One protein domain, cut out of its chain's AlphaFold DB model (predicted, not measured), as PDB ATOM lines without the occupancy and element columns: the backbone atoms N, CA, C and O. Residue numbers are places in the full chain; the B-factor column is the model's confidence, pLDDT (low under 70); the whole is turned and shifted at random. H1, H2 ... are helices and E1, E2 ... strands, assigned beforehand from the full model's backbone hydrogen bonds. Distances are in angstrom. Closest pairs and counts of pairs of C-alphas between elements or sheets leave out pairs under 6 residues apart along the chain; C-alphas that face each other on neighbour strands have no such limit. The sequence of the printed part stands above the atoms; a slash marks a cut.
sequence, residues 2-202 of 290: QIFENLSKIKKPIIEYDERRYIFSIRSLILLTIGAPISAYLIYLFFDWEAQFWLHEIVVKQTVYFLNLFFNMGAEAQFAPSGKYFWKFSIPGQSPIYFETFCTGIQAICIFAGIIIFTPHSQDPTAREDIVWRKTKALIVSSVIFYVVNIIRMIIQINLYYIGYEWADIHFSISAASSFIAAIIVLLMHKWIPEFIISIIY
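Overview. This is residues 2 to 202 of the 290 residues of an uncharacterized protein of Candidatus Lokiarchaeota archaeon Loki_b32 (UniProt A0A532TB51). The model is a long rod of helices running lengthwise, with H5 between H2 and the helical hairpin of H7 and H8. One end holds a small three-stranded sheet with H3 over one face; the other end holds the strand hairpin of E1 and E2, with H6 and H9 near it and H1 beyond. The printed part has 201 residues with nine named helices and five named strands, in the order H1 E1 E2 H2 H3 E3 E4 E5 H4 H5 H6 H7 H8 H9, and is mostly helix. Both sheets, E3 - E4 - E5 and E1 - E2, are antiparallel. The whole is loose, with a radius of gyration of the C-alphas of 21.0 A, and spans 68 by 32 by 29 A.

Arrangement. E3, residues 76 to 79, E4, residues 87 to 90, and E5, residues 97 to 99, form a meander, each strand the antiparallel neighbour of the one before. N 78 and O 88 are 3.0 A apart and N 89 and O 97 are 2.8 A apart, within hydrogen-bond range. H3, residues 54 to 71, is on one face, making two layers, helix and sheet; its height over the sheet is 8.9 A, and it runs along the strands, at 6 degrees to E4 on the local plane. The hub is H7, residues 131 to 162. Its residues 151 to 159 alone touch H3 at a steep tilt of 51 degrees, closest at the C-alphas of Thr 63 and Ile 151, 6.1 A. H4, residues 101 to 104, touches H7, closest at the C-alphas of Thr 104 and Asn 150, 6.8 A. H5, residues 106 to 118, H7 and H8, residues 167 to 192, form an up-and-down bundle, each running against the one before. H2, residues 26 to 48, has a kink of 38 degrees near residue 36 and touches H5 at a shallow tilt of 28 degrees, opposite ways, closest at the C-alphas of Ala 36 and Gly 114, 4.2 A. E1, residues 15 to 17, and E2, residues 20 to 22, are a hairpin, with N 17 and O 20 3.0 A apart. The closest C-alphas of E2 and H6, residues 125 to 128, are those of Arg 20 and Ala 127, 5.8 A. H9, residues 195 to 202, and H8 only just touch, with 3 pairs of C-alphas within 8 A, and only at the corner. H1, residues 2 to 8, is close to H2 but not clearly touching, closest at the C-alphas of Ser 8 and Ile 26, 7.6 A. Every O i to N i+4 pair is within hydrogen-bond range in H1, H3, H5, H7 and H9, against 18 of 19 in H2 and 19 of 22 in H8; H4 and H6 are too short for such a pair.

Along the chain. H7 measures 46.0 A from C-alpha 131 at (254.732, 285.921, 433.285) to C-alpha 162 at (265.882, 328.073, 418.733). H8 measures 37.9 A, H2 32.8 A, H3 25.6 A and H5 17.9 A. H1 begins with C-alpha 2 at (223.216, 291.194, 438.692).

Size, cuts and confidence. The C-alphas farthest apart, of Lys 9 and Gly 93, are 68.6 A apart. The printed part has no cut and no long link. Residues 2 to 10 have pLDDT under 70; the mean of the printed part is 89.4.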
ATOM      1  N   GLN A   2     223.863 292.152 439.622       43.47
ATOM      2  CA  GLN A   2     223.216 291.194 438.692       43.47
ATOM      3  C   GLN A   2     223.956 290.922 437.363       43.47
ATOM      4  O   GLN A   2     223.963 289.795 436.878       43.47
ATOM      5  N   ILE A   3     224.610 291.926 436.766       51.59
ATOM      6  CA  ILE A   3     225.393 291.729 435.529       51.59
ATOM      7  C   ILE A   3     226.582 290.784 435.779       51.59
ATOM      8  O   ILE A   3     226.862 289.924 434.952       51.59
ATOM      9  N   PHE A   4     227.239 290.878 436.941       52.62
ATOM     10  CA  PHE A   4     228.392 290.037 437.281       52.62
ATOM     11  C   PHE A   4     228.004 288.578 437.541       52.62
ATOM     12  O   PHE A   4     228.736 287.678 437.134       52.62
ATOM     13  N   GLU A   5     226.840 288.338 438.149       55.00
ATOM     14  CA  GLU A   5     226.294 286.984 438.324       55.00
ATOM     15  C   GLU A   5     225.888 286.336 437.000       55.00
ATOM     16  O   GLU A   5     226.009 285.126 436.833       55.00
ATOM     17  N   ASN A   6     225.433 287.133 436.033       57.50
ATOM     18  CA  ASN A   6     225.141 286.617 434.700       57.50
ATOM     19  C   ASN A   6     226.421 286.317 433.913       57.50
ATOM     20  O   ASN A   6     226.449 285.336 433.178       57.50
ATOM     21  N   LEU A   7     227.495 287.098 434.099       56.41
ATOM     22  CA  LEU A   7     228.778 286.847 433.436       56.41
ATOM     23  C   LEU A   7     229.498 285.598 433.969       56.41
ATOM     24  O   LEU A   7     230.166 284.913 433.199       56.41
ATOM     25  N   SER A   8     229.354 285.266 435.257       57.81
ATOM     26  CA  SER A   8     229.970 284.063 435.844       57.81
ATOM     27  C   SER A   8     229.310 282.750 435.405       57.81
ATOM     28  O   SER A   8     229.949 281.704 435.486       57.81
ATOM     29  N   LYS A   9     228.063 282.802 434.913       57.81
ATOM     30  CA  LYS A   9     227.314 281.651 434.374       57.81
ATOM     31  C   LYS A   9     227.619 281.356 432.899       57.81
ATOM     32  O   LYS A   9     227.189 280.328 432.382       57.81
ATOM     33  N   ILE A  10     228.339 282.241 432.208       64.25
ATOM     34  CA  ILE A  10     228.715 282.051 430.803       64.25
ATOM     35  C   ILE A  10     229.854 281.031 430.729       64.25
ATOM     36  O   ILE A  10     230.831 281.121 431.475       64.25
ATOM     37  N   LYS A  11     229.755 280.079 429.790       73.19
ATOM     38  CA  LYS A  11     230.864 279.180 429.454       73.19
ATOM     39  C   LYS A  11     232.078 280.034 429.086       73.19
ATOM     40  O   LYS A  11     232.035 280.776 428.108       73.19
ATOM     41  N   LYS A  12     233.136 279.958 429.897       80.44
ATOM     42  CA  LYS A  12     234.360 280.740 429.688       80.44
ATOM     43  C   LYS A  12     234.884 280.488 428.270       80.44
ATOM     44  O   LYS A  12     235.071 279.316 427.927       80.44
ATOM     45  N   PRO A  13     235.091 281.532 427.446       85.00
ATOM     46  CA  PRO A  13     235.700 281.335 426.144       85.00
ATOM     47  C   PRO A  13     237.120 280.789 426.314       85.00
ATOM     48  O   PRO A  13     237.756 280.980 427.349       85.00
ATOM     49  N   ILE A  14     237.601 280.087 425.299       88.62
ATOM     50  CA  ILE A  14     238.985 279.633 425.203       88.62
ATOM     51  C   ILE A  14     239.518 280.268 423.927       88.62
ATOM     52  O   ILE A  14     238.889 280.136 422.877       88.62
ATOM     53  N   ILE A  15     240.622 281.002 424.032       89.19
ATOM     54  CA  ILE A  15     241.306 281.561 422.865       89.19
ATOM     55  C   ILE A  15     242.616 280.811 422.691       89.19
ATOM     56  O   ILE A  15     243.408 280.742 423.627       89.19
ATOM     57  N   GLU A  16     242.830 280.259 421.505       88.75
ATOM     58  CA  GLU A  16     244.079 279.605 421.126       88.75
ATOM     59  C   GLU A  16     244.962 280.591 420.363       88.75
ATOM     60  O   GLU A  16     244.503 281.271 419.442       88.75
ATOM     61  N   TYR A  17     246.217 280.706 420.784       89.38
ATOM     62  CA  TYR A  17     247.230 281.532 420.138       89.38
ATOM     63  C   TYR A  17     248.604 280.920 420.403       89.38
ATOM     64  O   TYR A  17     248.916 280.624 421.553       89.38
ATOM     65  N   ASP A  18     249.403 280.734 419.350       84.31
ATOM     66  CA  ASP A  18     250.759 280.171 419.437       84.31
ATOM     67  C   ASP A  18     250.810 278.844 420.223       84.31
ATOM     68  O   ASP A  18     251.539 278.703 421.200       84.31
ATOM     69  N   GLU A  19     249.915 277.909 419.866       86.94
ATOM     70  CA  GLU A  19     249.741 276.588 420.510       86.94
ATOM     71  C   GLU A  19     249.369 276.629 422.006       86.94
ATOM     72  O   GLU A  19     249.236 275.594 422.663       86.94
ATOM     73  N   ARG A  20     249.123 277.822 422.558       89.06
ATOM     74  CA  ARG A  20     248.731 278.038 423.952       89.06
ATOM     75  C   ARG A  20     247.257 278.382 424.057       89.06
ATOM     76  O   ARG A  20     246.677 279.067 423.213       89.06
ATOM     77  N   ARG A  21     246.652 277.956 425.166       91.19
ATOM     78  CA  ARG A  21     245.260 278.268 425.503       91.19
ATOM     79  C   ARG A  21     245.195 279.397 426.520       91.19
ATOM     80  O   ARG A  21     245.780 279.336 427.602       91.19
ATOM     81  N   TYR A  22     244.418 280.418 426.197       92.06
ATOM     82  CA  TYR A  22     244.206 281.584 427.039       92.06
ATOM     83  C   TYR A  22     242.808 281.546 427.636       92.06
ATOM     84  O   TYR A  22     241.796 281.624 426.936       92.06
ATOM     85  N   ILE A  23     242.771 281.434 428.962       93.06
ATOM     86  CA  ILE A  23     241.546 281.443 429.758       93.06
ATOM     87  C   ILE A  23     241.746 282.469 430.860       93.06
ATOM     88  O   ILE A  23     242.674 282.338 431.651       93.06
ATOM     89  N   PHE A  24     240.886 283.480 430.948       93.88
ATOM     90  CA  PHE A  24     241.029 284.534 431.953       93.88
ATOM     91  C   PHE A  24     239.918 284.494 432.994       93.88
ATOM     92  O   PHE A  24     238.770 284.129 432.726       93.88
ATOM     93  N   SER A  25     240.253 284.926 434.209       92.44
ATOM     94  CA  SER A  25     239.244 285.174 435.234       92.44
ATOM     95  C   SER A  25     238.548 286.515 434.979       92.44
ATOM     96  O   SER A  25     239.186 287.497 434.608       92.44
ATOM     97  N   ILE A  26     237.242 286.599 435.236       90.50
ATOM     98  CA  ILE A  26     236.504 287.871 435.121       90.50
ATOM     99  C   ILE A  26     237.105 288.926 436.063       90.50
ATOM    100  O   ILE A  26     237.243 290.085 435.690       90.50
ATOM    101  N   ARG A  27     237.542 288.509 437.260       91.88
ATOM    102  CA  ARG A  27     238.201 289.390 438.237       91.88
ATOM    103  C   ARG A  27     239.462 290.035 437.663       91.88
ATOM    104  O   ARG A  27     239.624 291.238 437.801       91.88
ATOM    105  N   SER A  28     240.315 289.272 436.978       93.25
ATOM    106  CA  SER A  28     241.533 289.817 436.365       93.25
ATOM    107  C   SER A  28     241.241 290.773 435.204       93.25
ATOM    108  O   SER A  28     241.983 291.727 435.018       93.25
ATOM    109  N   LEU A  29     240.143 290.573 434.464       94.31
ATOM    110  CA  LEU A  29     239.709 291.519 433.425       94.31
ATOM    111  C   LEU A  29     239.210 292.838 434.032       94.31
ATOM    112  O   LEU A  29     239.568 293.908 433.559       94.31
ATOM    113  N   ILE A  30     238.433 292.770 435.118       93.31
ATOM    114  CA  ILE A  30     237.985 293.965 435.855       93.31
ATOM    115  C   ILE A  30     239.187 294.717 436.436       93.31
ATOM    116  O   ILE A  30     239.245 295.943 436.359       93.31
ATOM    117  N   LEU A  31     240.152 293.982 436.996       94.44
ATOM    118  CA  LEU A  31     241.389 294.554 437.516       94.44
ATOM    119  C   LEU A  31     242.200 295.259 436.426       94.44
ATOM    120  O   LEU A  31     242.748 296.313 436.709       94.44
ATOM    121  N   LEU A  32     242.234 294.753 435.191       95.06
ATOM    122  CA  LEU A  32     242.836 295.492 434.078       95.06
ATOM    123  C   LEU A  32     242.092 296.809 433.820       95.06
ATOM    124  O   LEU A  32     242.712 297.867 433.803       95.06
ATOM    125  N   THR A  33     240.768 296.767 433.675       94.25
ATOM    126  CA  THR A  33     239.967 297.946 433.305       94.25
ATOM    127  C   THR A  33     239.965 299.043 434.371       94.25
ATOM    128  O   THR A  33     239.952 300.220 434.029       94.25
ATOM    129  N   ILE A  34     239.950 298.678 435.655       96.12
ATOM    130  CA  ILE A  34     239.848 299.632 436.771       96.12
ATOM    131  C   ILE A  34     241.213 299.864 437.425       96.12
ATOM    132  O   ILE A  34     241.590 300.998 437.710       96.12
ATOM    133  N   GLY A  35     241.970 298.792 437.649       95.75
ATOM    134  CA  GLY A  35     243.269 298.848 438.307       95.75
ATOM    135  C   GLY A  35     244.330 299.542 437.460       95.75
ATOM    136  O   GLY A  35     245.108 300.312 438.018       95.75
ATOM    137  N   ALA A  36     244.343 299.362 436.131       95.62
ATOM    138  CA  ALA A  36     245.336 300.039 435.291       95.62
ATOM    139  C   ALA A  36     245.185 301.575 435.310       95.62
ATOM    140  O   ALA A  36     246.180 302.233 435.608       95.62
ATOM    141  N   PRO A  37     243.996 302.184 435.098       96.56
ATOM    142  CA  PRO A  37     243.850 303.641 435.194       96.56
ATOM    143  C   PRO A  37     244.134 304.195 436.593       96.56
ATOM    144  O   PRO A  37     244.818 305.208 436.721       96.56
ATOM    145  N   ILE A  38     243.647 303.524 437.645       97.25
ATOM    146  CA  ILE A  38     243.876 303.966 439.028       97.25
ATOM    147  C   ILE A  38     245.366 303.913 439.360       97.25
ATOM    148  O   ILE A  38     245.912 304.885 439.871       97.25
ATOM    149  N   SER A  39     246.044 302.809 439.049       95.94
ATOM    150  CA  SER A  39     247.481 302.693 439.302       95.94
ATOM    151  C   SER A  39     248.294 303.673 438.471       95.94
ATOM    152  O   SER A  39     249.179 304.307 439.026       95.94
ATOM    153  N   ALA A  40     247.969 303.876 437.192       95.62
ATOM    154  CA  ALA A  40     248.635 304.878 436.366       95.62
ATOM    155  C   ALA A  40     248.524 306.281 436.984       95.62
ATOM    156  O   ALA A  40     249.518 307.001 437.049       95.62
ATOM    157  N   TYR A  41     247.345 306.644 437.496       95.12
ATOM    158  CA  TYR A  41     247.138 307.917 438.184       95.12
ATOM    159  C   TYR A  41     247.915 308.007 439.506       95.12
ATOM    160  O   TYR A  41     248.577 309.008 439.760       95.12
ATOM    161  N   LEU A  42     247.899 306.956 440.329       95.19
ATOM    162  CA  LEU A  42     248.643 306.928 441.594       95.19
ATOM    163  C   LEU A  42     250.161 306.994 441.379       95.19
ATOM    164  O   LEU A  42     250.849 307.715 442.097       95.19
ATOM    165  N   ILE A  43     250.683 306.278 440.379       92.75
ATOM    166  CA  ILE A  43     252.102 306.333 440.009       92.75
ATOM    167  C   ILE A  43     252.439 307.732 439.475       92.75
ATOM    168  O   ILE A  43     253.474 308.282 439.833       92.75
ATOM    169  N   TYR A  44     251.559 308.348 438.678       93.19
ATOM    170  CA  TYR A  44     251.742 309.734 438.242       93.19
ATOM    171  C   TYR A  44     251.843 310.699 439.432       93.19
ATOM    172  O   TYR A  44     252.809 311.450 439.504       93.19
ATOM    173  N   LEU A  45     250.914 310.634 440.394       92.88
ATOM    174  CA  LEU A  45     250.958 311.477 441.594       92.88
ATOM    175  C   LEU A  45     252.238 311.265 442.409       92.88
ATOM    176  O   LEU A  45     252.767 312.216 442.977       92.88
ATOM    177  N   PHE A  46     252.747 310.033 442.454       92.25
ATOM    178  CA  PHE A  46     254.026 309.746 443.092       92.25
ATOM    179  C   PHE A  46     255.179 310.504 442.419       92.25
ATOM    180  O   PHE A  46     255.989 311.097 443.123       92.25
ATOM    181  N   PHE A  47     255.238 310.528 441.085       89.88
ATOM    182  CA  PHE A  47     256.283 311.249 440.345       89.88
ATOM    183  C   PHE A  47     256.087 312.768 440.290       89.88
ATOM    184  O   PHE A  47     257.062 313.486 440.098       89.88
ATOM    185  N   ASP A  48     254.863 313.255 440.478       88.81
ATOM    186  CA  ASP A  48     254.560 314.689 440.566       88.81
ATOM    187  C   ASP A  48     254.838 315.269 441.966       88.81
ATOM    188  O   ASP A  48     254.786 316.479 442.176       88.81
ATOM    189  N   TRP A  49     255.154 314.416 442.943       90.25
ATOM    190  CA  TRP A  49     255.553 314.859 444.272       90.25
ATOM    191  C   TRP A  49     256.962 315.466 444.234       90.25
ATOM    192  O   TRP A  49     257.882 314.862 443.689       90.25
ATOM    193  N   GLU A  50     257.160 316.619 444.885       87.62
ATOM    194  CA  GLU A  50     258.442 317.343 444.970       87.62
ATOM    195  C   GLU A  50     259.643 316.462 445.350       87.62
ATOM    196  O   GLU A  50     260.748 316.659 444.848       87.62
ATOM    197  N   ALA A  51     259.428 315.431 446.177       88.31
ATOM    198  CA  ALA A  51     260.461 314.460 446.535       88.31
ATOM    199  C   ALA A  51     261.057 313.721 445.319       88.31
ATOM    200  O   ALA A  51     262.167 313.204 445.412       88.31
ATOM    201  N   GLN A  52     260.346 313.666 444.188       89.56
ATOM    202  CA  GLN A  52     260.774 313.037 442.935       89.56
ATOM    203  C   GLN A  52     261.363 314.023 441.915       89.56
ATOM    204  O   GLN A  52     261.786 313.606 440.835       89.56
ATOM    205  N   PHE A  53     261.480 315.317 442.240       88.50
ATOM    206  CA  PHE A  53     262.012 316.326 441.308       88.50
ATOM    207  C   PHE A  53     263.506 316.161 440.996       88.50
ATOM    208  O   PHE A  53     264.007 316.778 440.055       88.50
ATOM    209  N   TRP A  54     264.210 315.267 441.696       89.88
ATOM    210  CA  TRP A  54     265.535 314.799 441.281       89.88
ATOM    211  C   TRP A  54     265.509 314.181 439.869       89.88
ATOM    212  O   TRP A  54     266.482 314.292 439.124       89.88
ATOM    213  N   LEU A  55     264.388 313.578 439.449       90.25
ATOM    214  CA  LEU A  55     264.239 313.056 438.091       90.25
ATOM    215  C   LEU A  55     264.179 314.192 437.060       90.25
ATOM    216  O   LEU A  55     264.743 314.067 435.974       90.25
ATOM    217  N   HIS A  56     263.542 315.318 437.406       91.81
ATOM    218  CA  HIS A  56     263.486 316.500 436.540       91.81
ATOM    219  C   HIS A  56     264.892 317.041 436.293       91.81
ATOM    220  O   HIS A  56     265.259 317.312 435.153       91.81
ATOM    221  N   GLU A  57     265.705 317.114 437.346       92.81
ATOM    222  CA  GLU A  57     267.100 317.534 437.255       92.81
ATOM    223  C   GLU A  57     267.897 316.682 436.261       92.81
ATOM    224  O   GLU A  57     268.569 317.226 435.381       92.81
ATOM    225  N   ILE A  58     267.803 315.352 436.367       94.19
ATOM    226  CA  ILE A  58     268.513 314.429 435.471       94.19
ATOM    227  C   ILE A  58     268.100 314.671 434.021       94.19
ATOM    228  O   ILE A  58     268.956 314.825 433.147       94.19
ATOM    229  N   VAL A  59     266.794 314.727 433.767       94.69
ATOM    230  CA  VAL A  59     266.247 314.866 432.416       94.69
ATOM    231  C   VAL A  59     266.650 316.204 431.792       94.69
ATOM    232  O   VAL A  59     267.111 316.240 430.647       94.69
ATOM    233  N   VAL A  60     266.539 317.303 432.540       95.06
ATOM    234  CA  VAL A  60     266.902 318.648 432.073       95.06
ATOM    235  C   VAL A  60     268.397 318.727 431.779       95.06
ATOM    236  O   VAL A  60     268.782 319.165 430.693       95.06
ATOM    237  N   LYS A  61     269.251 318.251 432.693       96.38
ATOM    238  CA  LYS A  61     270.711 318.278 432.508       96.38
ATOM    239  C   LYS A  61     271.162 317.431 431.322       96.38
ATOM    240  O   LYS A  61     272.003 317.881 430.550       96.38
ATOM    241  N   GLN A  62     270.588 316.241 431.135       96.94
ATOM    242  CA  GLN A  62     270.889 315.411 429.964       96.94
ATOM    243  C   GLN A  62     270.446 316.077 428.661       96.94
ATOM    244  O   GLN A  62     271.190 316.075 427.683       96.94
ATOM    245  N   THR A  63     269.260 316.687 428.649       96.50
ATOM    246  CA  THR A  63     268.755 317.403 427.470       96.50
ATOM    247  C   THR A  63     269.676 318.567 427.106       96.50
ATOM    248  O   THR A  63     270.085 318.681 425.955       96.50
ATOM    249  N   VAL A  64     270.082 319.379 428.088       97.06
ATOM    250  CA  VAL A  64     271.039 320.481 427.897       97.06
ATOM    251  C   VAL A  64     272.388 319.981 427.386       97.06
ATOM    252  O   VAL A  64     272.934 320.556 426.447       97.06
ATOM    253  N   TYR A  65     272.905 318.889 427.957       97.81
ATOM    254  CA  TYR A  65     274.141 318.267 427.492       97.81
ATOM    255  C   TYR A  65     274.070 317.927 425.998       97.81
ATOM    256  O   TYR A  65     274.951 318.324 425.240       97.81
ATOM    257  N   PHE A  66     273.001 317.260 425.552       97.88
ATOM    258  CA  PHE A  66     272.848 316.902 424.141       97.88
ATOM    259  C   PHE A  66     272.588 318.106 423.231       97.88
ATOM    260  O   PHE A  66     273.111 318.138 422.120       97.88
ATOM    261  N   LEU A  67     271.833 319.110 423.685       96.88
ATOM    262  CA  LEU A  67     271.622 320.346 422.924       96.88
ATOM    263  C   LEU A  67     272.946 321.064 422.652       96.88
ATOM    264  O   LEU A  67     273.216 321.473 421.523       96.88
ATOM    265  N   ASN A  68     273.804 321.167 423.665       97.50
ATOM    266  CA  ASN A  68     275.120 321.778 423.511       97.50
ATOM    267  C   ASN A  68     276.063 320.903 422.680       97.50
ATOM    268  O   ASN A  68     276.788 321.436 421.845       97.50
ATOM    269  N   LEU A  69     276.014 319.579 422.849       97.44
ATOM    270  CA  LEU A  69     276.832 318.639 422.081       97.44
ATOM    271  C   LEU A  69     276.520 318.676 420.578       97.44
ATOM    272  O   LEU A  69     277.443 318.661 419.769       97.44
ATOM    273  N   PHE A  70     275.240 318.695 420.201       96.62
ATOM    274  CA  PHE A  70     274.829 318.588 418.798       96.62
ATOM    275  C   PHE A  70     274.656 319.935 418.093       96.62
ATOM    276  O   PHE A  70     274.867 320.005 416.885       96.62
ATOM    277  N   PHE A  71     274.280 320.993 418.817       95.62
ATOM    278  CA  PHE A  71     273.881 322.271 418.214       95.62
ATOM    279  C   PHE A  71     274.645 323.486 418.755       95.62
ATOM    280  O   PHE A  71     274.430 324.591 418.267       95.62
ATOM    281  N   ASN A  72     275.533 323.306 419.744       93.94
ATOM    282  CA  ASN A  72     276.324 324.383 420.353       93.94
ATOM    283  C   ASN A  72     275.477 325.600 420.795       93.94
ATOM    284  O   ASN A  72     275.845 326.752 420.585       93.94
ATOM    285  N   MET A  73     274.309 325.336 421.387       92.81
ATOM    286  CA  MET A  73     273.298 326.361 421.677       92.81
ATOM    287  C   MET A  73     273.603 327.234 422.900       92.81
ATOM    288  O   MET A  73     272.890 328.205 423.139       92.81
ATOM    289  N   GLY A  74     274.606 326.881 423.709       94.69
ATOM    290  CA  GLY A  74     274.854 327.544 424.993       94.69
ATOM    291  C   GLY A  74     273.685 327.397 425.972       94.69
ATOM    292  O   GLY A  74     273.458 328.278 426.794       94.69
ATOM    293  N   ALA A  75     272.908 326.318 425.854       96.06
ATOM    294  CA  ALA A  75     271.773 326.043 426.720       96.06
ATOM    295  C   ALA A  75     272.241 325.747 428.154       96.06
ATOM    296  O   ALA A  75     273.267 325.096 428.365       96.06
ATOM    297  N   GLU A  76     271.448 326.162 429.138       96.69
ATOM    298  CA  GLU A  76     271.705 325.958 430.561       96.69
ATOM    299  C   GLU A  76     270.485 325.376 431.276       96.69
ATOM    300  O   GLU A  76     269.336 325.741 431.011       96.69
ATOM    301  N   ALA A  77     270.752 324.489 432.234       95.94
ATOM    302  CA  ALA A  77     269.764 323.971 433.169       95.94
ATOM    303  C   ALA A  77     269.734 324.873 434.407       95.94
ATOM    304  O   ALA A  77     270.681 324.861 435.196       95.94
ATOM    305  N   GLN A  78     268.662 325.641 434.597       94.12
ATOM    306  CA  GLN A  78     268.531 326.540 435.745       94.12
ATOM    307  C   GLN A  78     267.482 326.023 436.728       94.12
ATOM    308  O   GLN A  78     266.347 325.727 436.347       94.12
ATOM    309  N   PHE A  79     267.865 325.949 438.002       91.81
ATOM    310  CA  PHE A  79     266.948 325.667 439.101       91.81
ATOM    311  C   PHE A  79     266.211 326.953 439.491       91.81
ATOM    312  O   PHE A  79     266.831 327.974 439.788       91.81
ATOM    313  N   ALA A  80     264.884 326.912 439.460       87.44
ATOM    314  CA  ALA A  80     264.003 328.040 439.726       87.44
ATOM    315  C   ALA A  80     262.910 327.612 440.722       87.44
ATOM    316  O   ALA A  80     261.789 327.327 440.312       87.44
ATOM    317  N   PRO A  81     263.205 327.569 442.035       81.12
ATOM    318  CA  PRO A  81     262.261 327.086 443.048       81.12
ATOM    319  C   PRO A  81     261.074 328.039 443.271       81.12
ATOM    320  O   PRO A  81     260.119 327.700 443.963       81.12
ATOM    321  N   SER A  82     261.114 329.246 442.705       71.94
ATOM    322  CA  SER A  82     260.015 330.207 442.762       71.94
ATOM    323  C   SER A  82     259.024 329.958 441.618       71.94
ATOM    324  O   SER A  82     259.118 330.580 440.559       71.94
ATOM    325  N   GLY A  83     258.084 329.036 441.819       71.88
ATOM    326  CA  GLY A  83     256.968 328.796 440.899       71.88
ATOM    327  C   GLY A  83     256.466 327.353 440.905       71.88
ATOM    328  O   GLY A  83     256.897 326.531 441.704       71.88
ATOM    329  N   LYS A  84     255.546 327.040 439.983       76.50
ATOM    330  CA  LYS A  84     255.006 325.680 439.788       76.50
ATOM    331  C   LYS A  84     256.052 324.697 439.237       76.50
ATOM    332  O   LYS A  84     255.943 323.498 439.459       76.50
ATOM    333  N   TYR A  85     257.049 325.201 438.511       83.12
ATOM    334  CA  TYR A  85     258.063 324.405 437.821       83.12
ATOM    335  C   TYR A  85     259.450 324.766 438.342       83.12
ATOM    336  O   TYR A  85     259.869 325.916 438.243       83.12
ATOM    337  N   PHE A  86     260.155 323.772 438.882       89.00
ATOM    338  CA  PHE A  86     261.404 323.969 439.623       89.00
ATOM    339  C   PHE A  86     262.641 324.001 438.720       89.00
ATOM    340  O   PHE A  86     263.724 324.381 439.158       89.00
ATOM    341  N   TRP A  87     262.487 323.610 437.457       92.81
ATOM    342  CA  TRP A  87     263.555 323.592 436.470       92.81
ATOM    343  C   TRP A  87     263.115 324.311 435.203       92.81
ATOM    344  O   TRP A  87     261.943 324.273 434.823       92.81
ATOM    345  N   LYS A  88     264.064 324.962 434.537       93.38
ATOM    346  CA  LYS A  88     263.852 325.603 433.239       93.38
ATOM    347  C   LYS A  88     265.097 325.487 432.366       93.38
ATOM    348  O   LYS A  88     266.220 325.438 432.873       93.38
ATOM    349  N   PHE A  89     264.883 325.489 431.059       94.38
ATOM    350  CA  PHE A  89     265.929 325.676 430.065       94.38
ATOM    351  C   PHE A  89     266.135 327.172 429.841       94.38
ATOM    352  O   PHE A  89     265.181 327.899 429.550       94.38
ATOM    353  N   SER A  90     267.375 327.628 429.977       94.94
ATOM    354  CA  SER A  90     267.792 328.977 429.601       94.94
ATOM    355  C   SER A  90     268.654 328.886 428.353       94.94
ATOM    356  O   SER A  90     269.623 328.133 428.333       94.94
ATOM    357  N   ILE A  91     268.285 329.615 427.305       93.75
ATOM    358  CA  ILE A  91     269.000 329.624 426.028       93.75
ATOM    359  C   ILE A  91     269.315 331.086 425.697       93.75
ATOM    360  O   ILE A  91     268.408 331.921 425.771       93.75
ATOM    361  N   PRO A  92     270.568 331.430 425.350       92.06
ATOM    362  CA  PRO A  92     270.941 332.794 425.003       92.06
ATOM    363  C   PRO A  92     270.045 333.374 423.904       92.06
ATOM    364  O   PRO A  92     269.857 332.766 422.852       92.06
ATOM    365  N   GLY A  93     269.488 334.560 424.155       87.88
ATOM    366  CA  GLY A  93     268.636 335.270 423.196       87.88
ATOM    367  C   GLY A  93     267.199 334.749 423.077       87.88
ATOM    368  O   GLY A  93     266.466 335.253 422.233       87.88
ATOM    369  N   GLN A  94     266.783 333.786 423.905       89.31
ATOM    370  CA  GLN A  94     265.429 333.227 423.894       89.31
ATOM    371  C   GLN A  94     264.749 333.335 425.262       89.31
ATOM    372  O   GLN A  94     265.398 333.441 426.306       89.31
ATOM    373  N   SER A  95     263.417 333.282 425.257       89.75
ATOM    374  CA  SER A  95     262.632 333.212 426.490       89.75
ATOM    375  C   SER A  95     262.870 331.878 427.216       89.75
ATOM    376  O   SER A  95     262.994 330.843 426.556       89.75
ATOM    377  N   PRO A  96     262.904 331.857 428.564       90.44
ATOM    378  CA  PRO A  96     263.076 330.616 429.311       90.44
ATOM    379  C   PRO A  96     261.928 329.630 429.074       90.44
ATOM    380  O   PRO A  96     260.758 330.013 429.096       90.44
ATOM    381  N   ILE A  97     262.260 328.346 428.929       90.69
ATOM    382  CA  ILE A  97     261.281 327.263 428.759       90.69
ATOM    383  C   ILE A  97     261.189 326.489 430.073       90.69
ATOM    384  O   ILE A  97     262.160 325.861 430.494       90.69
ATOM    385  N   TYR A  98     260.034 326.529 430.733       90.56
ATOM    386  CA  TYR A  98     259.822 325.819 431.994       90.56
ATOM    387  C   TYR A  98     259.656 324.314 431.770       90.56
ATOM    388  O   TYR A  98     258.991 323.883 430.829       90.56
ATOM    389  N   PHE A  99     260.275 323.517 432.638       90.00
ATOM    390  CA  PHE A  99     260.236 322.063 432.571       90.00
ATOM    391  C   PHE A  99     259.100 321.514 433.433       90.00
ATOM    392  O   PHE A  99     259.091 321.672 434.656       90.00
ATOM    393  N   GLU A 100     258.153 320.840 432.789       87.69
ATOM    394  CA  GLU A 100     257.003 320.230 433.451       87.69
ATOM    395  C   GLU A 100     257.241 318.747 433.749       87.69
ATOM    396  O   GLU A 100     257.999 318.076 433.049       87.69
ATOM    397  N   THR A 101     256.510 318.181 434.711       84.06
ATOM    398  CA  THR A 101     256.520 316.733 434.984       84.06
ATOM    399  C   THR A 101     256.220 315.923 433.717       84.06
ATOM    400  O   THR A 101     256.850 314.898 433.460       84.06
ATOM    401  N   PHE A 102     255.335 316.410 432.838       83.38
ATOM    402  CA  PHE A 102     255.054 315.781 431.542       83.38
ATOM    403  C   PHE A 102     256.258 315.746 430.593       83.38
ATOM    404  O   PHE A 102     256.373 314.818 429.789       83.38
ATOM    405  N   CYS A 103     257.186 316.699 430.714       84.25
ATOM    406  CA  CYS A 103     258.420 316.746 429.935       84.25
ATOM    407  C   CYS A 103     259.394 315.625 430.304       84.25
ATOM    408  O   CYS A 103     260.381 315.455 429.607       84.25
ATOM    409  N   THR A 104     259.146 314.832 431.349       84.81
ATOM    410  CA  THR A 104     259.933 313.617 431.637       84.81
ATOM    411  C   THR A 104     259.488 312.401 430.816       84.81
ATOM    412  O   THR A 104     260.200 311.401 430.761       84.81
ATOM    413  N   GLY A 105     258.304 312.453 430.195       86.25
ATOM    414  CA  GLY A 105     257.666 311.291 429.570       86.25
ATOM    415  C   GLY A 105     256.986 310.346 430.568       86.25
ATOM    416  O   GLY A 105     256.436 309.318 430.161       86.25
ATOM    417  N   ILE A 106     256.964 310.691 431.863       89.88
ATOM    418  CA  ILE A 106     256.463 309.806 432.918       89.88
ATOM    419  C   ILE A 106     254.989 309.442 432.752       89.88
ATOM    420  O   ILE A 106     254.601 308.333 433.084       89.88
ATOM    421  N   GLN A 107     254.166 310.310 432.158       89.31
ATOM    422  CA  GLN A 107     252.752 310.015 431.912       89.31
ATOM    423  C   GLN A 107     252.565 308.748 431.066       89.31
ATOM    424  O   GLN A 107     251.775 307.874 431.426       89.31
ATOM    425  N   ALA A 108     253.301 308.630 429.957       90.88
ATOM    426  CA  ALA A 108     253.229 307.450 429.102       90.88
ATOM    427  C   ALA A 108     253.753 306.215 429.845       90.88
ATOM    428  O   ALA A 108     253.107 305.167 429.828       90.88
ATOM    429  N   ILE A 109     254.866 306.362 430.572       93.31
ATOM    430  CA  ILE A 109     255.443 305.297 431.400       93.31
ATOM    431  C   ILE A 109     254.425 304.804 432.436       93.31
ATOM    432  O   ILE A 109     254.214 303.600 432.538       93.31
ATOM    433  N   CYS A 110     253.732 305.697 433.145       94.69
ATOM    434  CA  CYS A 110     252.712 305.353 434.137       94.69
ATOM    435  C   CYS A 110     251.534 304.593 433.523       94.69
ATOM    436  O   CYS A 110     251.096 303.588 434.085       94.69
ATOM    437  N   ILE A 111     251.031 305.046 432.368       94.50
ATOM    438  CA  ILE A 111     249.932 304.379 431.654       94.50
ATOM    439  C   ILE A 111     250.342 302.951 431.289       94.50
ATOM    440  O   ILE A 111     249.631 301.996 431.609       94.50
ATOM    441  N   PHE A 112     251.505 302.790 430.658       95.06
ATOM    442  CA  PHE A 112     251.989 301.477 430.246       95.06
ATOM    443  C   PHE A 112     252.366 300.592 431.434       95.06
ATOM    444  O   PHE A 112     252.050 299.405 431.413       95.06
ATOM    445  N   ALA A 113     252.943 301.143 432.503       95.44
ATOM    446  CA  ALA A 113     253.209 300.416 433.738       95.44
ATOM    447  C   ALA A 113     251.911 299.875 434.351       95.44
ATOM    448  O   ALA A 113     251.833 298.682 434.645       95.44
ATOM    449  N   GLY A 114     250.870 300.708 434.460       95.69
ATOM    450  CA  GLY A 114     249.550 300.284 434.926       95.69
ATOM    451  C   GLY A 114     248.974 299.154 434.068       95.69
ATOM    452  O   GLY A 114     248.562 298.119 434.594       95.69
ATOM    453  N   ILE A 115     249.013 299.292 432.739       95.62
ATOM    454  CA  ILE A 115     248.550 298.244 431.816       95.62
ATOM    455  C   ILE A 115     249.353 296.948 432.000       95.62
ATOM    456  O   ILE A 115     248.762 295.876 432.132       95.62
ATOM    457  N   ILE A 116     250.685 297.014 432.028       95.62
ATOM    458  CA  ILE A 116     251.571 295.845 432.136       95.62
ATOM    459  C   ILE A 116     251.352 295.117 433.467       95.62
ATOM    460  O   ILE A 116     251.179 293.894 433.482       95.62
ATOM    461  N   ILE A 117     251.303 295.855 434.579       95.38
ATOM    462  CA  ILE A 117     251.085 295.296 435.918       95.38
ATOM    463  C   ILE A 117     249.748 294.552 435.959       95.38
ATOM    464  O   ILE A 117     249.706 293.375 436.338       95.38
ATOM    465  N   PHE A 118     248.674 295.195 435.498       96.31
ATOM    466  CA  PHE A 118     247.314 294.660 435.591       96.31
ATOM    467  C   PHE A 118     246.883 293.783 434.412       96.31
ATOM    468  O   PHE A 118     245.776 293.244 434.436       96.31
ATOM    469  N   THR A 119     247.745 293.568 433.412       95.75
ATOM    470  CA  THR A 119     247.469 292.615 432.327       95.75
ATOM    471  C   THR A 119     247.141 291.243 432.931       95.75
ATOM    472  O   THR A 119     247.904 290.741 433.760       95.75
ATOM    473  N   PRO A 120     246.002 290.625 432.593       94.62
ATOM    474  CA  PRO A 120     245.571 289.397 433.241       94.62
ATOM    475  C   PRO A 120     246.492 288.230 432.887       94.62
ATOM    476  O   PRO A 120     247.086 288.173 431.816       94.62
ATOM    477  N   HIS A 121     246.569 287.262 433.792       93.00
ATOM    478  CA  HIS A 121     247.305 286.022 433.576       93.00
ATOM    479  C   HIS A 121     246.339 284.924 433.133       93.00
ATOM    480  O   HIS A 121     245.229 284.836 433.670       93.00
ATOM    481  N   SER A 122     246.762 284.078 432.189       92.56
ATOM    482  CA  SER A 122     245.981 282.891 431.834       92.56
ATOM    483  C   SER A 122     245.863 281.944 433.036       92.56
ATOM    484  O   SER A 122     246.770 281.842 433.866       92.56
ATOM    485  N   GLN A 123     244.729 281.254 433.138       91.75
ATOM    486  CA  GLN A 123     244.523 280.148 434.073       91.75
ATOM    487  C   GLN A 123     245.231 278.871 433.597       91.75
ATOM    488  O   GLN A 123     245.468 277.986 434.416       91.75
ATOM    489  N   ASP A 124     245.575 278.778 432.307       90.25
ATOM    490  CA  ASP A 124     246.367 277.674 431.765       90.25
ATOM    491  C   ASP A 124     247.846 277.822 432.202       90.25
ATOM    492  O   ASP A 124     248.438 278.887 431.981       90.25
ATOM    493  N   PRO A 125     248.453 276.794 432.831       87.94
ATOM    494  CA  PRO A 125     249.836 276.840 433.305       87.94
ATOM    495  C   PRO A 125     250.861 277.143 432.209       87.94
ATOM    496  O   PRO A 125     251.789 277.908 432.463       87.94
ATOM    497  N   THR A 126     250.668 276.608 431.000       88.19
ATOM    498  CA  THR A 126     251.611 276.760 429.873       88.19
ATOM    499  C   THR A 126     251.671 278.203 429.377       88.19
ATOM    500  O   THR A 126     252.729 278.746 429.069       88.19
ATOM    501  N   ALA A 127     250.525 278.883 429.359       85.88
ATOM    502  CA  ALA A 127     250.448 280.293 429.008       85.88
ATOM    503  C   ALA A 127     250.954 281.199 430.141       85.88
ATOM    504  O   ALA A 127     251.491 282.272 429.884       85.88
ATOM    505  N   ARG A 128     250.802 280.782 431.403       89.50
ATOM    506  CA  ARG A 128     251.181 281.579 432.582       89.50
ATOM    507  C   ARG A 128     252.680 281.560 432.891       89.50
ATOM    508  O   ARG A 128     253.137 282.405 433.661       89.50
ATOM    509  N   GLU A 129     253.425 280.615 432.333       89.38
ATOM    510  CA  GLU A 129     254.854 280.451 432.590       89.38
ATOM    511  C   GLU A 129     255.635 281.770 432.429       89.38
ATOM    512  O   GLU A 129     255.380 282.576 431.520       89.38
ATOM    513  N   ASP A 130     256.520 282.024 433.397       91.12
ATOM    514  CA  ASP A 130     257.400 283.193 433.501       91.12
ATOM    515  C   ASP A 130     256.734 284.564 433.366       91.12
ATOM    516  O   ASP A 130     257.394 285.566 433.076       91.12
ATOM    517  N   ILE A 131     255.423 284.670 433.590       91.69
ATOM    518  CA  ILE A 131     254.732 285.921 433.285       91.69
ATOM    519  C   ILE A 131     255.221 287.113 434.114       91.69
ATOM    520  O   ILE A 131     255.281 288.229 433.601       91.69
ATOM    521  N   VAL A 132     255.631 286.901 435.367       93.00
ATOM    522  CA  VAL A 132     256.220 287.978 436.178       93.00
ATOM    523  C   VAL A 132     257.485 288.507 435.505       93.00
ATOM    524  O   VAL A 132     257.636 289.715 435.353       93.00
ATOM    525  N   TRP A 133     258.349 287.618 435.009       94.75
ATOM    526  CA  TRP A 133     259.569 288.008 434.309       94.75
ATOM    527  C   TRP A 133     259.280 288.703 432.976       94.75
ATOM    528  O   TRP A 133     259.866 289.746 432.679       94.75
ATOM    529  N   ARG A 134     258.319 288.189 432.198       94.38
ATOM    530  CA  ARG A 134     257.882 288.814 430.938       94.38
ATOM    531  C   ARG A 134     257.321 290.221 431.166       94.38
ATOM    532  O   ARG A 134     257.657 291.139 430.414       94.38
ATOM    533  N   LYS A 135     256.544 290.416 432.235       95.50
ATOM    534  CA  LYS A 135     256.035 291.725 432.672       95.50
ATOM    535  C   LYS A 135     257.139 292.677 433.095       95.50
ATOM    536  O   LYS A 135     257.171 293.807 432.613       95.50
ATOM    537  N   THR A 136     258.063 292.220 433.931       95.44
ATOM    538  CA  THR A 136     259.214 293.020 434.364       95.44
ATOM    539  C   THR A 136     260.059 293.458 433.173       95.44
ATOM    540  O   THR A 136     260.373 294.640 433.046       95.44
ATOM    541  N   LYS A 137     260.358 292.543 432.242       94.88
ATOM    542  CA  LYS A 137     261.088 292.862 431.009       94.88
ATOM    543  C   LYS A 137     260.356 293.910 430.172       94.88
ATOM    544  O   LYS A 137     260.981 294.874 429.740       94.88
ATOM    545  N   ALA A 138     259.047 293.755 429.969       95.06
ATOM    546  CA  ALA A 138     258.257 294.737 429.234       95.06
ATOM    547  C   ALA A 138     258.252 296.107 429.921       95.06
ATOM    548  O   ALA A 138     258.397 297.118 429.239       95.06
ATOM    549  N   LEU A 139     258.127 296.150 431.249       95.50
ATOM    550  CA  LEU A 139     258.134 297.387 432.029       95.50
ATOM    551  C   LEU A 139     259.476 298.116 431.915       95.50
ATOM    552  O   LEU A 139     259.492 299.306 431.610       95.50
ATOM    553  N   ILE A 140     260.596 297.409 432.081       94.62
ATOM    554  CA  ILE A 140     261.936 297.996 431.945       94.62
ATOM    555  C   ILE A 140     262.142 298.520 430.523       94.62
ATOM    556  O   ILE A 140     262.482 299.686 430.339       94.62
ATOM    557  N   VAL A 141     261.907 297.685 429.506       94.19
ATOM    558  CA  VAL A 141     262.201 298.072 428.121       94.19
ATOM    559  C   VAL A 141     261.286 299.203 427.650       94.19
ATOM    560  O   VAL A 141     261.774 300.150 427.038       94.19
ATOM    561  N   SER A 142     259.988 299.159 427.967       93.50
ATOM    562  CA  SER A 142     259.071 300.260 427.632       93.50
ATOM    563  C   SER A 142     259.468 301.566 428.317       93.50
ATOM    564  O   SER A 142     259.508 302.597 427.649       93.50
ATOM    565  N   SER A 143     259.839 301.526 429.600       93.19
ATOM    566  CA  SER A 143     260.279 302.716 430.341       93.19
ATOM    567  C   SER A 143     261.538 303.331 429.733       93.19
ATOM    568  O   SER A 143     261.590 304.542 429.526       93.19
ATOM    569  N   VAL A 144     262.528 302.503 429.375       93.38
ATOM    570  CA  VAL A 144     263.767 302.959 428.722       93.38
ATOM    571  C   VAL A 144     263.480 303.569 427.351       93.38
ATOM    572  O   VAL A 144     263.994 304.641 427.043       93.38
ATOM    573  N   ILE A 145     262.641 302.927 426.533       92.81
ATOM    574  CA  ILE A 145     262.282 303.458 425.212       92.81
ATOM    575  C   ILE A 145     261.575 304.808 425.356       92.81
ATOM    576  O   ILE A 145     261.974 305.754 424.684       92.81
ATOM    577  N   PHE A 146     260.576 304.925 426.241       92.19
ATOM    578  CA  PHE A 146     259.883 306.195 426.475       92.19
ATOM    579  C   PHE A 146     260.826 307.286 426.959       92.19
ATOM    580  O   PHE A 146     260.749 308.408 426.465       92.19
ATOM    581  N   TYR A 147     261.735 306.950 427.871       92.25
ATOM    582  CA  TYR A 147     262.741 307.877 428.364       92.25
ATOM    583  C   TYR A 147     263.612 308.426 427.226       92.25
ATOM    584  O   TYR A 147     263.678 309.637 427.019       92.25
ATOM    585  N   VAL A 148     264.226 307.537 426.439       92.50
ATOM    586  CA  VAL A 148     265.119 307.907 425.328       92.50
ATOM    587  C   VAL A 148     264.380 308.730 424.278       92.50
ATOM    588  O   VAL A 148     264.845 309.790 423.865       92.50
ATOM    589  N   VAL A 149     263.200 308.264 423.874       91.50
ATOM    590  CA  VAL A 149     262.331 308.970 422.932       91.50
ATOM    591  C   VAL A 149     262.010 310.370 423.419       91.50
ATOM    592  O   VAL A 149     262.009 311.308 422.629       91.50
ATOM    593  N   ASN A 150     261.709 310.517 424.703       91.25
ATOM    594  CA  ASN A 150     261.294 311.788 425.251       91.25
ATOM    595  C   ASN A 150     262.466 312.782 425.328       91.25
ATOM    596  O   ASN A 150     262.282 313.956 425.016       91.25
ATOM    597  N   ILE A 151     263.683 312.313 425.624       93.06
ATOM    598  CA  ILE A 151     264.902 313.124 425.480       93.06
ATOM    599  C   ILE A 151     265.058 313.608 424.033       93.06
ATOM    600  O   ILE A 151     265.192 314.808 423.801       93.06
ATOM    601  N   ILE A 152     264.957 312.707 423.050       92.56
ATOM    602  CA  ILE A 152     265.039 313.063 421.621       92.56
ATOM    603  C   ILE A 152     263.949 314.078 421.250       92.56
ATOM    604  O   ILE A 152     264.226 315.070 420.577       92.56
ATOM    605  N   ARG A 153     262.719 313.862 421.726       91.69
ATOM    606  CA  ARG A 153     261.573 314.754 421.519       91.69
ATOM    607  C   ARG A 153     261.895 316.178 421.972       91.69
ATOM    608  O   ARG A 153     261.680 317.113 421.206       91.69
ATOM    609  N   MET A 154     262.421 316.340 423.185       92.50
ATOM    610  CA  MET A 154     262.774 317.655 423.726       92.50
ATOM    611  C   MET A 154     263.937 318.294 422.983       92.50
ATOM    612  O   MET A 154     263.877 319.486 422.702       92.50
ATOM    613  N   ILE A 155     264.962 317.516 422.624       94.44
ATOM    614  CA  ILE A 155     266.092 318.009 421.830       94.44
ATOM    615  C   ILE A 155     265.582 318.615 420.516       94.44
ATOM    616  O   ILE A 155     265.936 319.742 420.179       94.44
ATOM    617  N   ILE A 156     264.705 317.901 419.804       93.06
ATOM    618  CA  ILE A 156     264.119 318.383 418.547       93.06
ATOM    619  C   ILE A 156     263.250 319.623 418.798       93.06
ATOM    620  O   ILE A 156     263.403 320.614 418.091       93.06
ATOM    621  N   GLN A 157     262.364 319.596 419.800       92.62
ATOM    622  CA  GLN A 157     261.478 320.726 420.118       92.62
ATOM    623  C   GLN A 157     262.266 321.997 420.452       92.62
ATOM    624  O   GLN A 157     261.975 323.060 419.914       92.62
ATOM    625  N   ILE A 158     263.289 321.892 421.297       93.19
ATOM    626  CA  ILE A 158     264.094 323.041 421.718       93.19
ATOM    627  C   ILE A 158     264.962 323.559 420.565       93.19
ATOM    628  O   ILE A 158     265.066 324.771 420.386       93.19
ATOM    629  N   ASN A 159     265.538 322.676 419.747       94.00
ATOM    630  CA  ASN A 159     266.299 323.095 418.571       94.00
ATOM    631  C   ASN A 159     265.417 323.822 417.541       94.00
ATOM    632  O   ASN A 159     265.799 324.870 417.030       94.00
ATOM    633  N   LEU A 160     264.217 323.304 417.259       93.12
ATOM    634  CA  LEU A 160     263.281 323.966 416.345       93.12
ATOM    635  C   LEU A 160     262.841 325.333 416.879       93.12
ATOM    636  O   LEU A 160     262.785 326.298 416.119       93.12
ATOM    637  N   TYR A 161     262.587 325.436 418.183       92.19
ATOM    638  CA  TYR A 161     262.298 326.724 418.809       92.19
ATOM    639  C   TYR A 161     263.454 327.712 418.626       92.19
ATOM    640  O   TYR A 161     263.251 328.859 418.236       92.19
ATOM    641  N   TYR A 162     264.684 327.250 418.846       91.44
ATOM    642  CA  TYR A 162     265.882 328.073 418.733       91.44
ATOM    643  C   TYR A 162     266.114 328.633 417.326       91.44
ATOM    644  O   TYR A 162     266.515 329.789 417.200       91.44
ATOM    645  N   ILE A 163     265.813 327.864 416.276       92.75
ATOM    646  CA  ILE A 163     265.926 328.328 414.881       92.75
ATOM    647  C   ILE A 163     264.722 329.169 414.412       92.75
ATOM    648  O   ILE A 163     264.676 329.560 413.247       92.75
ATOM    649  N   GLY A 164     263.767 329.466 415.304       91.69
ATOM    650  CA  GLY A 164     262.706 330.452 415.077       91.69
ATOM    651  C   GLY A 164     261.306 329.891 414.820       91.69
ATOM    652  O   GLY A 164     260.422 330.666 414.459       91.69
ATOM    653  N   TYR A 165     261.066 328.586 414.997       91.50
ATOM    654  CA  TYR A 165     259.699 328.052 414.935       91.50
ATOM    655  C   TYR A 165     258.894 328.442 416.179       91.50
ATOM    656  O   TYR A 165     259.413 328.456 417.297       91.50
ATOM    657  N   GLU A 166     257.597 328.700 416.002       88.94
ATOM    658  CA  GLU A 166     256.716 329.016 417.122       88.94
ATOM    659  C   GLU A 166     256.569 327.828 418.080       88.94
ATOM    660  O   GLU A 166     256.310 326.691 417.673       88.94
ATOM    661  N   TRP A 167     256.689 328.103 419.384       85.75
ATOM    662  CA  TRP A 167     256.609 327.076 420.425       85.75
ATOM    663  C   TRP A 167     255.278 326.312 420.402       85.75
ATOM    664  O   TRP A 167     255.262 325.100 420.608       85.75
ATOM    665  N   ALA A 168     254.164 326.998 420.132       84.56
ATOM    666  CA  ALA A 168     252.834 326.390 420.125       84.56
ATOM    667  C   ALA A 168     252.714 325.265 419.078       84.56
ATOM    668  O   ALA A 168     252.226 324.174 419.395       84.56
ATOM    669  N   ASP A 169     253.237 325.495 417.874       84.00
ATOM    670  CA  ASP A 169     253.127 324.568 416.746       84.00
ATOM    671  C   ASP A 169     253.994 323.322 416.935       84.00
ATOM    672  O   ASP A 169     253.553 322.185 416.719       84.00
ATOM    673  N   ILE A 170     255.234 323.517 417.390       87.19
ATOM    674  CA  ILE A 170     256.192 322.425 417.604       87.19
ATOM    675  C   ILE A 170     255.870 321.626 418.869       87.19
ATOM    676  O   ILE A 170     256.041 320.400 418.889       87.19
ATOM    677  N   HIS A 171     255.379 322.286 419.925       80.31
ATOM    678  CA  HIS A 171     255.068 321.621 421.182       80.31
ATOM    679  C   HIS A 171     253.939 320.611 420.982       80.31
ATOM    680  O   HIS A 171     254.078 319.460 421.396       80.31
ATOM    681  N   PHE A 172     252.862 320.989 420.288       78.94
ATOM    682  CA  PHE A 172     251.738 320.088 420.050       78.94
ATOM    683  C   PHE A 172     252.052 319.013 419.002       78.94
ATOM    684  O   PHE A 172     251.854 317.825 419.264       78.94
ATOM    685  N   SER A 173     252.600 319.394 417.844       79.06
ATOM    686  CA  SER A 173     252.786 318.472 416.714       79.06
ATOM    687  C   SER A 173     253.775 317.349 417.025       79.06
ATOM    688  O   SER A 173     253.507 316.174 416.763       79.06
ATOM    689  N   ILE A 174     254.903 317.679 417.659       82.31
ATOM    690  CA  ILE A 174     255.913 316.677 418.028       82.31
ATOM    691  C   ILE A 174     255.437 315.839 419.222       82.31
ATOM    692  O   ILE A 174     255.732 314.645 419.299       82.31
ATOM    693  N   SER A 175     254.630 316.414 420.121       76.94
ATOM    694  CA  SER A 175     253.966 315.625 421.163       76.94
ATOM    695  C   SER A 175     252.983 314.622 420.562       76.94
ATOM    696  O   SER A 175     252.972 313.469 420.982       76.94
ATOM    697  N   ALA A 176     252.213 314.997 419.537       79.75
ATOM    698  CA  ALA A 176     251.310 314.079 418.846       79.75
ATOM    699  C   ALA A 176     252.066 312.937 418.143       79.75
ATOM    700  O   ALA A 176     251.617 311.788 418.182       79.75
ATOM    701  N   ALA A 177     253.251 313.207 417.584       80.31
ATOM    702  CA  ALA A 177     254.109 312.183 416.981       80.31
ATOM    703  C   ALA A 177     254.548 311.089 417.979       80.31
ATOM    704  O   ALA A 177     254.795 309.951 417.579       80.31
ATOM    705  N   SER A 178     254.558 311.370 419.289       81.12
ATOM    706  CA  SER A 178     254.833 310.348 420.314       81.12
ATOM    707  C   SER A 178     253.778 309.227 420.371       81.12
ATOM    708  O   SER A 178     254.058 308.141 420.882       81.12
ATOM    709  N   SER A 179     252.594 309.420 419.774       83.44
ATOM    710  CA  SER A 179     251.576 308.367 419.641       83.44
ATOM    711  C   SER A 179     252.042 307.177 418.791       83.44
ATOM    712  O   SER A 179     251.692 306.035 419.097       83.44
ATOM    713  N   PHE A 180     252.906 307.396 417.791       85.44
ATOM    714  CA  PHE A 180     253.515 306.305 417.018       85.44
ATOM    715  C   PHE A 180     254.375 305.399 417.900       85.44
ATOM    716  O   PHE A 180     254.431 304.186 417.707       85.44
ATOM    717  N   ILE A 181     255.006 305.978 418.915       86.44
ATOM    718  CA  ILE A 181     255.882 305.255 419.835       86.44
ATOM    719  C   ILE A 181     255.033 304.411 420.776       86.44
ATOM    720  O   ILE A 181     255.354 303.247 420.994       86.44
ATOM    721  N   ALA A 182     253.888 304.929 421.228       88.19
ATOM    722  CA  ALA A 182     252.910 304.123 421.951       88.19
ATOM    723  C   ALA A 182     252.457 302.896 421.133       88.19
ATOM    724  O   ALA A 182     252.394 301.797 421.681       88.19
ATOM    725  N   ALA A 183     252.223 303.039 419.822       90.19
ATOM    726  CA  ALA A 183     251.883 301.906 418.957       90.19
ATOM    727  C   ALA A 183     253.021 300.869 418.863       90.19
ATOM    728  O   ALA A 183     252.771 299.669 418.991       90.19
ATOM    729  N   ILE A 184     254.274 301.313 418.718       89.31
ATOM    730  CA  ILE A 184     255.453 300.426 418.727       89.31
ATOM    731  C   ILE A 184     255.565 299.677 420.061       89.31
ATOM    732  O   ILE A 184     255.802 298.469 420.072       89.31
ATOM    733  N   ILE A 185     255.348 300.360 421.189       90.56
ATOM    734  CA  ILE A 185     255.359 299.727 422.513       90.56
ATOM    735  C   ILE A 185     254.260 298.672 422.628       90.56
ATOM    736  O   ILE A 185     254.536 297.584 423.126       90.56
ATOM    737  N   VAL A 186     253.049 298.929 422.125       91.56
ATOM    738  CA  VAL A 186     251.972 297.923 422.105       91.56
ATOM    739  C   VAL A 186     252.384 296.681 421.304       91.56
ATOM    740  O   VAL A 186     252.134 295.561 421.750       91.56
ATOM    741  N   LEU A 187     253.066 296.846 420.166       90.69
ATOM    742  CA  LEU A 187     253.582 295.720 419.377       90.69
ATOM    743  C   LEU A 187     254.680 294.940 420.119       90.69
ATOM    744  O   LEU A 187     254.663 293.709 420.137       90.69
ATOM    745  N   LEU A 188     255.611 295.631 420.781       89.88
ATOM    746  CA  LEU A 188     256.641 294.991 421.609       89.88
ATOM    747  C   LEU A 188     256.033 294.266 422.815       89.88
ATOM    748  O   LEU A 188     256.442 293.153 423.150       89.88
ATOM    749  N   MET A 189     255.016 294.860 423.437       90.88
ATOM    750  CA  MET A 189     254.246 294.223 424.496       90.88
ATOM    751  C   MET A 189     253.528 292.981 423.995       90.88
ATOM    752  O   MET A 189     253.534 291.994 424.711       90.88
ATOM    753  N   HIS A 190     252.966 292.975 422.785       90.94
ATOM    754  CA  HIS A 190     252.345 291.771 422.230       90.94
ATOM    755  C   HIS A 190     253.336 290.605 422.125       90.94
ATOM    756  O   HIS A 190     252.974 289.470 422.420       90.94
ATOM    757  N   LYS A 191     254.601 290.894 421.795       90.12
ATOM    758  CA  LYS A 191     255.671 289.890 421.733       90.12
ATOM    759  C   LYS A 191     256.013 289.283 423.099       90.12
ATOM    760  O   LYS A 191     256.343 288.105 423.167       90.12
ATOM    761  N   TRP A 192     256.000 290.063 424.182       90.75
ATOM    762  CA  TRP A 192     256.379 289.563 425.517       90.75
ATOM    763  C   TRP A 192     255.189 289.161 426.385       90.75
ATOM    764  O   TRP A 192     255.299 288.241 427.189       90.75
ATOM    765  N   ILE A 193     254.059 289.837 426.240       93.31
ATOM    766  CA  ILE A 193     252.837 289.678 427.026       93.31
ATOM    767  C   ILE A 193     251.634 289.657 426.062       93.31
ATOM    768  O   ILE A 193     250.811 290.585 426.051       93.31
ATOM    769  N   PRO A 194     251.504 288.613 425.220       93.31
ATOM    770  CA  PRO A 194     250.366 288.468 424.313       93.31
ATOM    771  C   PRO A 194     249.022 288.472 425.056       93.31
ATOM    772  O   PRO A 194     248.005 288.867 424.481       93.31
ATOM    773  N   GLU A 195     249.017 288.131 426.349       94.38
ATOM    774  CA  GLU A 195     247.854 288.176 427.234       94.38
ATOM    775  C   GLU A 195     247.135 289.525 427.204       94.38
ATOM    776  O   GLU A 195     245.914 289.548 427.339       94.38
ATOM    777  N   PHE A 196     247.845 290.641 426.999       94.25
ATOM    778  CA  PHE A 196     247.212 291.953 426.917       94.25
ATOM    779  C   PHE A 196     246.208 292.013 425.756       94.25
ATOM    780  O   PHE A 196     245.016 292.218 425.985       94.25
ATOM    781  N   ILE A 197     246.653 291.740 424.526       93.44
ATOM    782  CA  ILE A 197     245.782 291.758 423.339       93.44
ATOM    783  C   ILE A 197     244.733 290.648 423.426       93.44
ATOM    784  O   ILE A 197     243.547 290.885 423.181       93.44
ATOM    785  N   ILE A 198     245.139 289.448 423.839       94.19
ATOM    786  CA  ILE A 198     244.225 288.307 423.924       94.19
ATOM    787  C   ILE A 198     243.132 288.566 424.967       94.19
ATOM    788  O   ILE A 198     241.986 288.187 424.750       94.19
ATOM    789  N   SER A 199     243.420 289.283 426.057       94.69
ATOM    790  CA  SER A 199     242.406 289.662 427.049       94.69
ATOM    791  C   SER A 199     241.353 290.635 426.514       94.69
ATOM    792  O   SER A 199     240.184 290.545 426.900       94.69
ATOM    793  N   ILE A 200     241.727 291.518 425.582       93.31
ATOM    794  CA  ILE A 200     240.790 292.417 424.897       93.31
ATOM    795  C   ILE A 200     239.862 291.592 423.998       93.31
ATOM    796  O   ILE A 200     238.638 291.725 424.084       93.31
ATOM    797  N   ILE A 201     240.424 290.676 423.202       92.44
ATOM    798  CA  ILE A 201     239.655 289.758 422.341       92.44
ATOM    799  C   ILE A 201     238.728 288.871 423.189       92.44
ATOM    800  O   ILE A 201     237.548 288.692 422.868       92.44
ATOM    801  N   TYR A 202     239.233 288.361 424.312       93.44
ATOM    802  CA  TYR A 202     238.477 287.563 425.275       93.44
ATOM    803  C   TYR A 202     237.297 288.341 425.840       93.44
ATOM    804  O   TYR A 202     236.178 287.834 425.861       93.44
TER     805      TYR A 202